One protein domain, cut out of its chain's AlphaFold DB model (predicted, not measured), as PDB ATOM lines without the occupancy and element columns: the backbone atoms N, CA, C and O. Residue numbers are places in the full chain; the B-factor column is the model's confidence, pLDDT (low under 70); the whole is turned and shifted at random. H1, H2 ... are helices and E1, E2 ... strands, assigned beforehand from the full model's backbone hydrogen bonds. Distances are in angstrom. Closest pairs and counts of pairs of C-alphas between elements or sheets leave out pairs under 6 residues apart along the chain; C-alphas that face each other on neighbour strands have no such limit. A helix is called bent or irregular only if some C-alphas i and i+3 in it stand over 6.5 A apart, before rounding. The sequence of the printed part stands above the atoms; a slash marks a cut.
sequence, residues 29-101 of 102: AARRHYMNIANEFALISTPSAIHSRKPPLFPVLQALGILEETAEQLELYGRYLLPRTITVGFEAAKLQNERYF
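This is residues 29 to 101 of the 102 residues of an uncharacterized protein of Brugia timori (UniProt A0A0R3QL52). Little regular structure: a loose, elongated chain has H2 and a small ribbon of two parallel strands, E1 and E2, near its middle, with H1 toward one end and H3 and H4 strung out toward the other. Residues 35 to 56 make a wide loop between H1 and H2, and residues 96 to 101 stick out. The 73 printed residues, 29 of them in named elements of mixed class, run H1 H2 E1 E2 H3 H4, with radius of gyration of the C-alphas 15.0 A and spans 47 by 25 by 16 A.

H1, residues 29 to 34, is irregular, C-alphas 29 and 32 being 7.6 A apart, and is apart from H2, residues 57 to 63. E1, residues 73 to 76, and E2, residues 85 to 88, are parallel neighbours at 18 degrees; N 75 and O 86, 2.8 A, are within hydrogen-bond range. H3, residues 91 to 94, and H4, residues 98 to 101, are close but not clearly touching; their closest C-alphas, Lys 94 and Tyr 100, are 6.9 A apart. Every O i to N i+4 pair is within range in H2, 0 of 2 in H1 with 2 of 3 O i to N i+3; H3 and H4 are too short for O i to N i+4.

H1 begins at C-alpha 29 (136.868, 150.307, -17.661) and is 10.7 A long, H2 10.0 A, E1 9.9 A, E2 9.5 A; H4 ends at C-alpha 101 (173.539, 158.000, -44.688).

The farthest C-alphas, Arg 32 and Arg 99, are 47.6 A apart. The printed part has no cut, the link from H1 to H2 is long, and no printed residue is under 70 in pLDDT.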
ATOM      1  N   ALA A  29     136.552 151.630 -18.201       85.44
ATOM      2  CA  ALA A  29     136.868 150.307 -17.661       85.44
ATOM      3  C   ALA A  29     138.324 150.176 -17.175       85.44
ATOM      4  O   ALA A  29     138.597 149.423 -16.242       85.44
ATOM      5  N   ALA A  30     139.254 150.931 -17.763       80.69
ATOM      6  CA  ALA A  30     140.668 150.892 -17.414       80.69
ATOM      7  C   ALA A  30     141.074 151.966 -16.389       80.69
ATOM      8  O   ALA A  30     142.228 152.001 -15.971       80.69
ATOM      9  N   ARG A  31     140.136 152.807 -15.919       81.00
ATOM     10  CA  ARG A  31     140.404 153.928 -14.998       81.00
ATOM     11  C   ARG A  31     141.245 153.530 -13.782       81.00
ATOM     12  O   ARG A  31     142.130 154.285 -13.392       81.00
ATOM     13  N   ARG A  32     141.005 152.340 -13.216       79.94
ATOM     14  CA  ARG A  32     141.728 151.809 -12.045       79.94
ATOM     15  C   ARG A  32     143.248 151.735 -12.235       79.94
ATOM     16  O   ARG A  32     143.970 151.915 -11.265       79.94
ATOM     17  N   HIS A  33     143.722 151.520 -13.463       75.25
ATOM     18  CA  HIS A  33     145.150 151.400 -13.774       75.25
ATOM     19  C   HIS A  33     145.868 152.757 -13.765       75.25
ATOM     20  O   HIS A  33     147.080 152.821 -13.599       75.25
ATOM     21  N   TYR A  34     145.116 153.854 -13.894       75.38
ATOM     22  CA  TYR A  34     145.668 155.198 -14.071       75.38
ATOM     23  C   TYR A  34     145.357 156.144 -12.906       75.38
ATOM     24  O   TYR A  34     145.824 157.279 -12.906       75.38
ATOM     25  N   MET A  35     144.601 155.697 -11.893       73.94
ATOM     26  CA  MET A  35     144.278 156.523 -10.717       73.94
ATOM     27  C   MET A  35     145.508 156.887  -9.877       73.94
ATOM     28  O   MET A  35     145.457 157.857  -9.129       73.94
ATOM     29  N   ASN A  36     146.600 156.135 -10.029       70.94
ATOM     30  CA  ASN A  36     147.842 156.323  -9.282       70.94
ATOM     31  C   ASN A  36     148.907 157.107 -10.063       70.94
ATOM     32  O   ASN A  36     150.044 157.199  -9.604       70.94
ATOM     33  N   ILE A  37     148.582 157.665 -11.238       77.44
ATOM     34  CA  ILE A  37     149.505 158.577 -11.922       77.44
ATOM     35  C   ILE A  37     149.675 159.816 -11.039       77.44
ATOM     36  O   ILE A  37     148.711 160.527 -10.761       77.44
ATOM     37  N   ALA A  38     150.902 160.061 -10.583       77.19
ATOM     38  CA  ALA A  38     151.212 161.202  -9.734       77.19
ATOM     39  C   ALA A  38     150.974 162.525 -10.482       77.19
ATOM     40  O   ALA A  38     151.373 162.671 -11.637       77.19
ATOM     41  N   ASN A  39     150.376 163.508  -9.800       70.12
ATOM     42  CA  ASN A  39     150.030 164.812 -10.385       70.12
ATOM     43  C   ASN A  39     151.248 165.693 -10.734       70.12
ATOM     44  O   ASN A  39     151.081 166.737 -11.355       70.12
ATOM     45  N   GLU A  40     152.467 165.277 -10.381       74.25
ATOM     46  CA  GLU A  40     153.704 166.054 -10.559       74.25
ATOM     47  C   GLU A  40     154.877 165.145 -10.966       74.25
ATOM     48  O   GLU A  40     155.943 165.132 -10.353       74.25
ATOM     49  N   PHE A  41     154.667 164.321 -11.995       79.62
ATOM     50  CA  PHE A  41     155.697 163.413 -12.497       79.62
ATOM     51  C   PHE A  41     156.500 164.041 -13.644       79.62
ATOM     52  O   PHE A  41     155.961 164.316 -14.716       79.62
ATOM     53  N   ALA A  42     157.808 164.207 -13.445       83.62
ATOM     54  CA  ALA A  42     158.734 164.631 -14.490       83.62
ATOM     55  C   ALA A  42     159.581 163.445 -14.972       83.62
ATOM     56  O   ALA A  42     160.361 162.873 -14.212       83.62
ATOM     57  N   LEU A  43     159.465 163.104 -16.260       84.12
ATOM     58  CA  LEU A  43     160.354 162.139 -16.904       84.12
ATOM     59  C   LEU A  43     161.555 162.866 -17.514       84.12
ATOM     60  O   LEU A  43     161.417 163.602 -18.491       84.12
ATOM     61  N   ILE A  44     162.742 162.624 -16.963       85.06
ATOM     62  CA  ILE A  44     163.997 163.198 -17.455       85.06
ATOM     63  C   ILE A  44     164.722 162.139 -18.286       85.06
ATOM     64  O   ILE A  44     164.881 161.000 -17.857       85.06
ATOM     65  N   SER A  45     165.167 162.507 -19.487       80.81
ATOM     66  CA  SER A  45     165.934 161.617 -20.361       80.81
ATOM     67  C   SER A  45     167.083 162.358 -21.031       80.81
ATOM     68  O   SER A  45     167.005 163.564 -21.276       80.81
ATOM     69  N   THR A  46     168.152 161.627 -21.340       81.81
ATOM     70  CA  THR A  46     169.267 162.159 -22.124       81.81
ATOM     71  C   THR A  46     168.844 162.264 -23.592       81.81
ATOM     72  O   THR A  46     168.377 161.271 -24.156       81.81
ATOM     73  N   PRO A  47     169.005 163.430 -24.241       76.25
ATOM     74  CA  PRO A  47     168.664 163.587 -25.648       76.25
ATOM     75  C   PRO A  47     169.442 162.614 -26.538       76.25
ATOM     76  O   PRO A  47     170.652 162.449 -26.404       76.25
ATOM     77  N   SER A  48     168.743 162.005 -27.492       78.75
ATOM     78  CA  SER A  48     169.369 161.222 -28.557       78.75
ATOM     79  C   SER A  48     170.020 162.152 -29.586       78.75
ATOM     80  O   SER A  48     169.418 163.149 -29.987       78.75
ATOM     81  N   ALA A  49     171.212 161.784 -30.073       77.25
ATOM     82  CA  ALA A  49     171.863 162.467 -31.198       77.25
ATOM     83  C   ALA A  49     171.007 162.417 -32.477       77.25
ATOM     84  O   ALA A  49     171.036 163.332 -33.293       77.25
ATOM     85  N   ILE A  50     170.190 161.368 -32.625       74.94
ATOM     86  CA  ILE A  50     169.183 161.274 -33.680       74.94
ATOM     87  C   ILE A  50     167.940 162.033 -33.227       74.94
ATOM     88  O   ILE A  50     167.314 161.677 -32.221       74.94
ATOM     89  N   HIS A  51     167.604 163.076 -33.984       72.62
ATOM     90  CA  HIS A  51     166.528 164.008 -33.671       72.62
ATOM     91  C   HIS A  51     165.173 163.327 -33.469       72.62
ATOM     92  O   HIS A  51     164.841 162.319 -34.099       72.62
ATOM     93  N   SER A  52     164.361 163.946 -32.609       75.81
ATOM     94  CA  SER A  52     162.958 163.583 -32.381       75.81
ATOM     95  C   SER A  52     162.738 162.127 -31.953       75.81
ATOM     96  O   SER A  52     161.659 161.577 -32.166       75.81
ATOM     97  N   ARG A  53     163.741 161.504 -31.325       81.19
ATOM     98  CA  ARG A  53     163.573 160.238 -30.611       81.19
ATOM     99  C   ARG A  53     163.221 160.511 -29.161       81.19
ATOM    100  O   ARG A  53     163.975 161.160 -28.439       81.19
ATOM    101  N   LYS A  54     162.058 160.015 -28.768       86.12
ATOM    102  CA  LYS A  54     161.603 160.002 -27.383       86.12
ATOM    103  C   LYS A  54     162.065 158.713 -26.714       86.12
ATOM    104  O   LYS A  54     162.216 157.716 -27.428       86.12
ATOM    105  N   PRO A  55     162.316 158.724 -25.395       86.94
ATOM    106  CA  PRO A  55     162.545 157.484 -24.671       86.94
ATOM    107  C   PRO A  55     161.308 156.580 -24.792       86.94
ATOM    108  O   PRO A  55     160.188 157.097 -24.847       86.94
ATOM    109  N   PRO A  56     161.484 155.250 -24.820       89.19
ATOM    110  CA  PRO A  56     160.354 154.335 -24.821       89.19
ATOM    111  C   PRO A  56     159.577 154.495 -23.514       89.19
ATOM    112  O   PRO A  56     160.123 154.307 -22.427       89.19
ATOM    113  N   LEU A  57     158.300 154.863 -23.616       88.81
ATOM    114  CA  LEU A  57     157.472 155.124 -22.436       88.81
ATOM    115  C   LEU A  57     156.994 153.839 -21.765       88.81
ATOM    116  O   LEU A  57     156.775 153.837 -20.560       88.81
ATOM    117  N   PHE A  58     156.859 152.741 -22.509       89.75
ATOM    118  CA  PHE A  58     156.313 151.502 -21.962       89.75
ATOM    119  C   PHE A  58     157.111 150.958 -20.763       89.75
ATOM    120  O   PHE A  58     156.498 150.791 -19.711       89.75
ATOM    121  N   PRO A  59     158.454 150.804 -20.820       88.94
ATOM    122  CA  PRO A  59     159.234 150.389 -19.651       88.94
ATOM    123  C   PRO A  59     159.087 151.326 -18.447       88.94
ATOM    124  O   PRO A  59     159.079 150.873 -17.306       88.94
ATOM    125  N   VAL A  60     158.937 152.633 -18.689       87.69
ATOM    126  CA  VAL A  60     158.716 153.621 -17.622       87.69
ATOM    127  C   VAL A  60     157.358 153.386 -16.964       87.69
ATOM    128  O   VAL A  60     157.264 153.314 -15.744       87.69
ATOM    129  N   LEU A  61     156.303 153.215 -17.760       87.88
ATOM    130  CA  LEU A  61     154.951 152.975 -17.257       87.88
ATOM    131  C   LEU A  61     154.825 151.624 -16.538       87.88
ATOM    132  O   LEU A  61     154.089 151.527 -15.559       87.88
ATOM    133  N   GLN A  62     155.563 150.604 -16.978       88.19
ATOM    134  CA  GLN A  62     155.673 149.326 -16.271       88.19
ATOM    135  C   GLN A  62     156.370 149.480 -14.919       88.19
ATOM    136  O   GLN A  62     155.862 148.998 -13.913       88.19
ATOM    137  N   ALA A  63     157.499 150.194 -14.874       87.19
ATOM    138  CA  ALA A  63     158.229 150.444 -13.632       87.19
ATOM    139  C   ALA A  63     157.395 151.234 -12.606       87.19
ATOM    140  O   ALA A  63     157.562 151.058 -11.403       87.19
ATOM    141  N   LEU A  64     156.467 152.069 -13.080       84.56
ATOM    142  CA  LEU A  64     155.498 152.785 -12.248       84.56
ATOM    143  C   LEU A  64     154.270 151.939 -11.860       84.56
ATOM    144  O   LEU A  64     153.383 152.441 -11.173       84.56
ATOM    145  N   GLY A  65     154.184 150.681 -12.305       84.94
ATOM    146  CA  GLY A  65     153.053 149.789 -12.034       84.94
ATOM    147  C   GLY A  65     151.751 150.194 -12.735       84.94
ATOM    148  O   GLY A  65     150.677 149.760 -12.326       84.94
ATOM    149  N   ILE A  66     151.828 151.038 -13.771       85.75
ATOM    150  CA  ILE A  66     150.663 151.530 -14.525       85.75
ATOM    151  C   ILE A  66     150.241 150.508 -15.586       85.75
ATOM    152  O   ILE A  66     149.050 150.315 -15.830       85.75
ATOM    153  N   LEU A  67     151.216 149.863 -16.234       87.25
ATOM    154  CA  LEU A  67     150.990 148.871 -17.285       87.25
ATOM    155  C   LEU A  67     151.512 147.497 -16.872       87.25
ATOM    156  O   LEU A  67     152.567 147.375 -16.257       87.25
ATOM    157  N   GLU A  68     150.775 146.463 -17.266       86.62
ATOM    158  CA  GLU A  68     151.170 145.069 -17.076       86.62
ATOM    159  C   GLU A  68     152.264 144.656 -18.070       86.62
ATOM    160  O   GLU A  68     152.340 145.160 -19.194       86.62
ATOM    161  N   GLU A  69     153.085 143.672 -17.700       84.38
ATOM    162  CA  GLU A  69     154.104 143.113 -18.597       84.38
ATOM    163  C   GLU A  69     153.532 142.476 -19.858       84.38
ATOM    164  O   GLU A  69     154.157 142.485 -20.920       84.38
ATOM    165  N   THR A  70     152.325 141.942 -19.765       87.81
ATOM    166  CA  THR A  70     151.630 141.269 -20.857       87.81
ATOM    167  C   THR A  70     150.875 142.221 -21.775       87.81
ATOM    168  O   THR A  70     150.362 141.758 -22.789       87.81
ATOM    169  N   ALA A  71     150.836 143.523 -21.474       88.19
ATOM    170  CA  ALA A  71     150.089 144.490 -22.267       88.19
ATOM    171  C   ALA A  71     150.563 144.527 -23.730       88.19
ATOM    172  O   ALA A  71     151.761 144.596 -24.027       88.19
ATOM    173  N   GLU A  72     149.599 144.479 -24.648       91.44
ATOM    174  CA  GLU A  72     149.832 144.638 -26.080       91.44
ATOM    175  C   GLU A  72     150.104 146.109 -26.407       91.44
ATOM    176  O   GLU A  72     149.470 147.013 -25.859       91.44
ATOM    177  N   GLN A  73     151.064 146.352 -27.299       92.69
ATOM    178  CA  GLN A  73     151.566 147.693 -27.582       92.69
ATOM    179  C   GLN A  73     151.446 148.019 -29.066       92.69
ATOM    180  O   GLN A  73     151.873 147.241 -29.922       92.69
ATOM    181  N   LEU A  74     150.920 149.210 -29.351       94.38
ATOM    182  CA  LEU A  74     150.892 149.817 -30.675       94.38
ATOM    183  C   LEU A  74     151.566 151.188 -30.603       94.38
ATOM    184  O   LEU A  74     151.098 152.071 -29.887       94.38
ATOM    185  N   GLU A  75     152.630 151.380 -31.377       93.75
ATOM    186  CA  GLU A  75     153.275 152.677 -31.557       93.75
ATOM    187  C   GLU A  75     152.977 153.219 -32.958       93.75
ATOM    188  O   GLU A  75     153.414 152.672 -33.975       93.75
ATOM    189  N   LEU A  76     152.221 154.315 -33.015       94.00
ATOM    190  CA  LEU A  76     151.954 155.040 -34.253       94.00
ATOM    191  C   LEU A  76     153.036 156.091 -34.499       94.00
ATOM    192  O   LEU A  76     153.511 156.745 -33.573       94.00
ATOM    193  N   TYR A  77     153.393 156.273 -35.770       91.50
ATOM    194  CA  TYR A  77     154.509 157.114 -36.210       91.50
ATOM    195  C   TYR A  77     155.854 156.706 -35.588       91.50
ATOM    196  O   TYR A  77     156.752 157.541 -35.430       91.50
ATOM    197  N   GLY A  78     155.990 155.419 -35.252       90.38
ATOM    198  CA  GLY A  78     157.178 154.873 -34.608       90.38
ATOM    199  C   GLY A  78     158.424 155.065 -35.470       90.38
ATOM    200  O   GLY A  78     158.399 154.942 -36.701       90.38
ATOM    201  N   ARG A  79     159.527 155.424 -34.807       88.38
ATOM    202  CA  ARG A  79     160.799 155.770 -35.470       88.38
ATOM    203  C   ARG A  79     161.883 154.715 -35.345       88.38
ATOM    204  O   ARG A  79     162.959 154.855 -35.921       88.38
ATOM    205  N   TYR A  80     161.608 153.693 -34.558       87.69
ATOM    206  CA  TYR A  80     162.474 152.566 -34.283       87.69
ATOM    207  C   TYR A  80     161.588 151.394 -33.859       87.69
ATOM    208  O   TYR A  80     160.393 151.568 -33.644       87.69
ATOM    209  N   LEU A  81     162.162 150.197 -33.793       90.50
ATOM    210  CA  LEU A  81     161.431 149.010 -33.368       90.50
ATOM    211  C   LEU A  81     161.645 148.788 -31.875       90.50
ATOM    212  O   LEU A  81     162.775 148.867 -31.386       90.50
ATOM    213  N   LEU A  82     160.556 148.489 -31.174       90.50
ATOM    214  CA  LEU A  82     160.564 148.098 -29.771       90.50
ATOM    215  C   LEU A  82     160.160 146.627 -29.620       90.50
ATOM    216  O   LEU A  82     159.331 146.133 -30.390       90.50
ATOM    217  N   PRO A  83     160.715 145.906 -28.627       90.06
ATOM    218  CA  PRO A  83     160.288 144.544 -28.338       90.06
ATOM    219  C   PRO A  83     158.779 144.474 -28.082       90.06
ATOM    220  O   PRO A  83     158.218 145.334 -27.403       90.06
ATOM    221  N   ARG A  84     158.127 143.431 -28.611       89.94
ATOM    222  CA  ARG A  84     156.694 143.142 -28.393       89.94
ATOM    223  C   ARG A  84     155.752 144.317 -28.709       89.94
ATOM    224  O   ARG A  84     154.673 144.413 -28.134       89.94
ATOM    225  N   THR A  85     156.157 145.187 -29.633       93.00
ATOM    226  CA  THR A  85     155.396 146.375 -30.026       93.00
ATOM    227  C   THR A  85     155.081 146.331 -31.510       93.00
ATOM    228  O   THR A  85     155.981 146.246 -32.348       93.00
ATOM    229  N   ILE A  86     153.799 146.430 -31.852       95.31
ATOM    230  CA  ILE A  86     153.380 146.678 -33.228       95.31
ATOM    231  C   ILE A  86     153.721 148.132 -33.535       95.31
ATOM    232  O   ILE A  86     153.231 149.044 -32.880       95.31
ATOM    233  N   THR A  87     154.584 148.359 -34.521       93.19
ATOM    234  CA  THR A  87     155.041 149.707 -34.881       93.19
ATOM    235  C   THR A  87     154.532 150.064 -36.268       93.19
ATOM    236  O   THR A  87     154.779 149.337 -37.230       93.19
ATOM    237  N   VAL A  88     153.844 151.197 -36.384       95.06
ATOM    238  CA  VAL A  88     153.370 151.744 -37.659       95.06
ATOM    239  C   VAL A  88     154.124 153.037 -37.943       95.06
ATOM    240  O   VAL A  88     153.856 154.069 -37.336       95.06
ATOM    241  N   GLY A  89     155.073 152.997 -38.874       91.31
ATOM    242  CA  GLY A  89     155.865 154.162 -39.265       91.31
ATOM    243  C   GLY A  89     156.944 153.813 -40.290       91.31
ATOM    244  O   GLY A  89     157.362 152.664 -40.397       91.31
ATOM    245  N   PHE A  90     157.397 154.807 -41.058       88.81
ATOM    246  CA  PHE A  90     158.384 154.599 -42.131       88.81
ATOM    247  C   PHE A  90     159.839 154.804 -41.689       88.81
ATOM    248  O   PHE A  90     160.760 154.302 -42.332       88.81
ATOM    249  N   GLU A  91     160.070 155.527 -40.593       87.69
ATOM    250  CA  GLU A  91     161.425 155.946 -40.207       87.69
ATOM    251  C   GLU A  91     162.284 154.760 -39.733       87.69
ATOM    252  O   GLU A  91     163.485 154.734 -39.989       87.69
ATOM    253  N   ALA A  92     161.673 153.724 -39.142       85.19
ATOM    254  CA  ALA A  92     162.385 152.493 -38.797       85.19
ATOM    255  C   ALA A  92     162.997 151.814 -40.038       85.19
ATOM    256  O   ALA A  92     164.144 151.373 -39.994       85.19
ATOM    257  N   ALA A  93     162.268 151.787 -41.161       84.44
ATOM    258  CA  ALA A  93     162.747 151.214 -42.419       84.44
ATOM    259  C   ALA A  93     163.798 152.102 -43.105       84.44
ATOM    260  O   ALA A  93     164.744 151.596 -43.702       84.44
ATOM    261  N   LYS A  94     163.674 153.428 -42.988       84.94
ATOM    262  CA  LYS A  94     164.654 154.385 -43.524       84.94
ATOM    263  C   LYS A  94     166.059 154.142 -42.967       84.94
ATOM    264  O   LYS A  94     167.027 154.168 -43.717       84.94
ATOM    265  N   LEU A  95     166.162 153.846 -41.672       76.50
ATOM    266  CA  LEU A  95     167.440 153.574 -41.005       76.50
ATOM    267  C   LEU A  95     168.086 152.243 -41.418       76.50
ATOM    268  O   LEU A  95     169.230 151.996 -41.059       76.50
ATOM    269  N   GLN A  96     167.371 151.400 -42.163       81.88
ATOM    270  CA  GLN A  96     167.892 150.158 -42.739       81.88
ATOM    271  C   GLN A  96     168.400 150.353 -44.176       81.88
ATOM    272  O   GLN A  96     168.780 149.386 -44.828       81.88
ATOM    273  N   ASN A  97     168.374 151.580 -44.706       85.19
ATOM    274  CA  ASN A  97     168.765 151.861 -46.080       85.19
ATOM    275  C   ASN A  97     169.962 152.817 -46.113       85.19
ATOM    276  O   ASN A  97     169.849 153.998 -45.784       85.19
ATOM    277  N   GLU A  98     171.101 152.289 -46.564       85.69
ATOM    278  CA  GLU A  98     172.394 152.983 -46.616       85.69
ATOM    279  C   GLU A  98     172.346 154.305 -47.391       85.69
ATOM    280  O   GLU A  98     173.067 155.238 -47.052       85.69
ATOM    281  N   ARG A  99     171.445 154.442 -48.376       86.38
ATOM    282  CA  ARG A  99     171.315 155.664 -49.189       86.38
ATOM    283  C   ARG A  99     170.930 156.901 -48.374       86.38
ATOM    284  O   ARG A  99     171.111 158.010 -48.859       86.38
ATOM    285  N   TYR A 100     170.375 156.725 -47.175       75.31
ATOM    286  CA  TYR A 100     170.018 157.832 -46.285       75.31
ATOM    287  C   TYR A 100     171.173 158.307 -45.391       75.31
ATOM    288  O   TYR A 100     170.971 159.235 -44.609       75.31
ATOM    289  N   PHE A 101     172.352 157.686 -45.491       73.94
ATOM    290  CA  PHE A 101     173.539 158.000 -44.688       73.94
ATOM    291  C   PHE A 101     174.753 158.419 -45.537       73.94
ATOM    292  O   PHE A 101     175.870 158.438 -45.022       73.94
TER     293      PHE A 101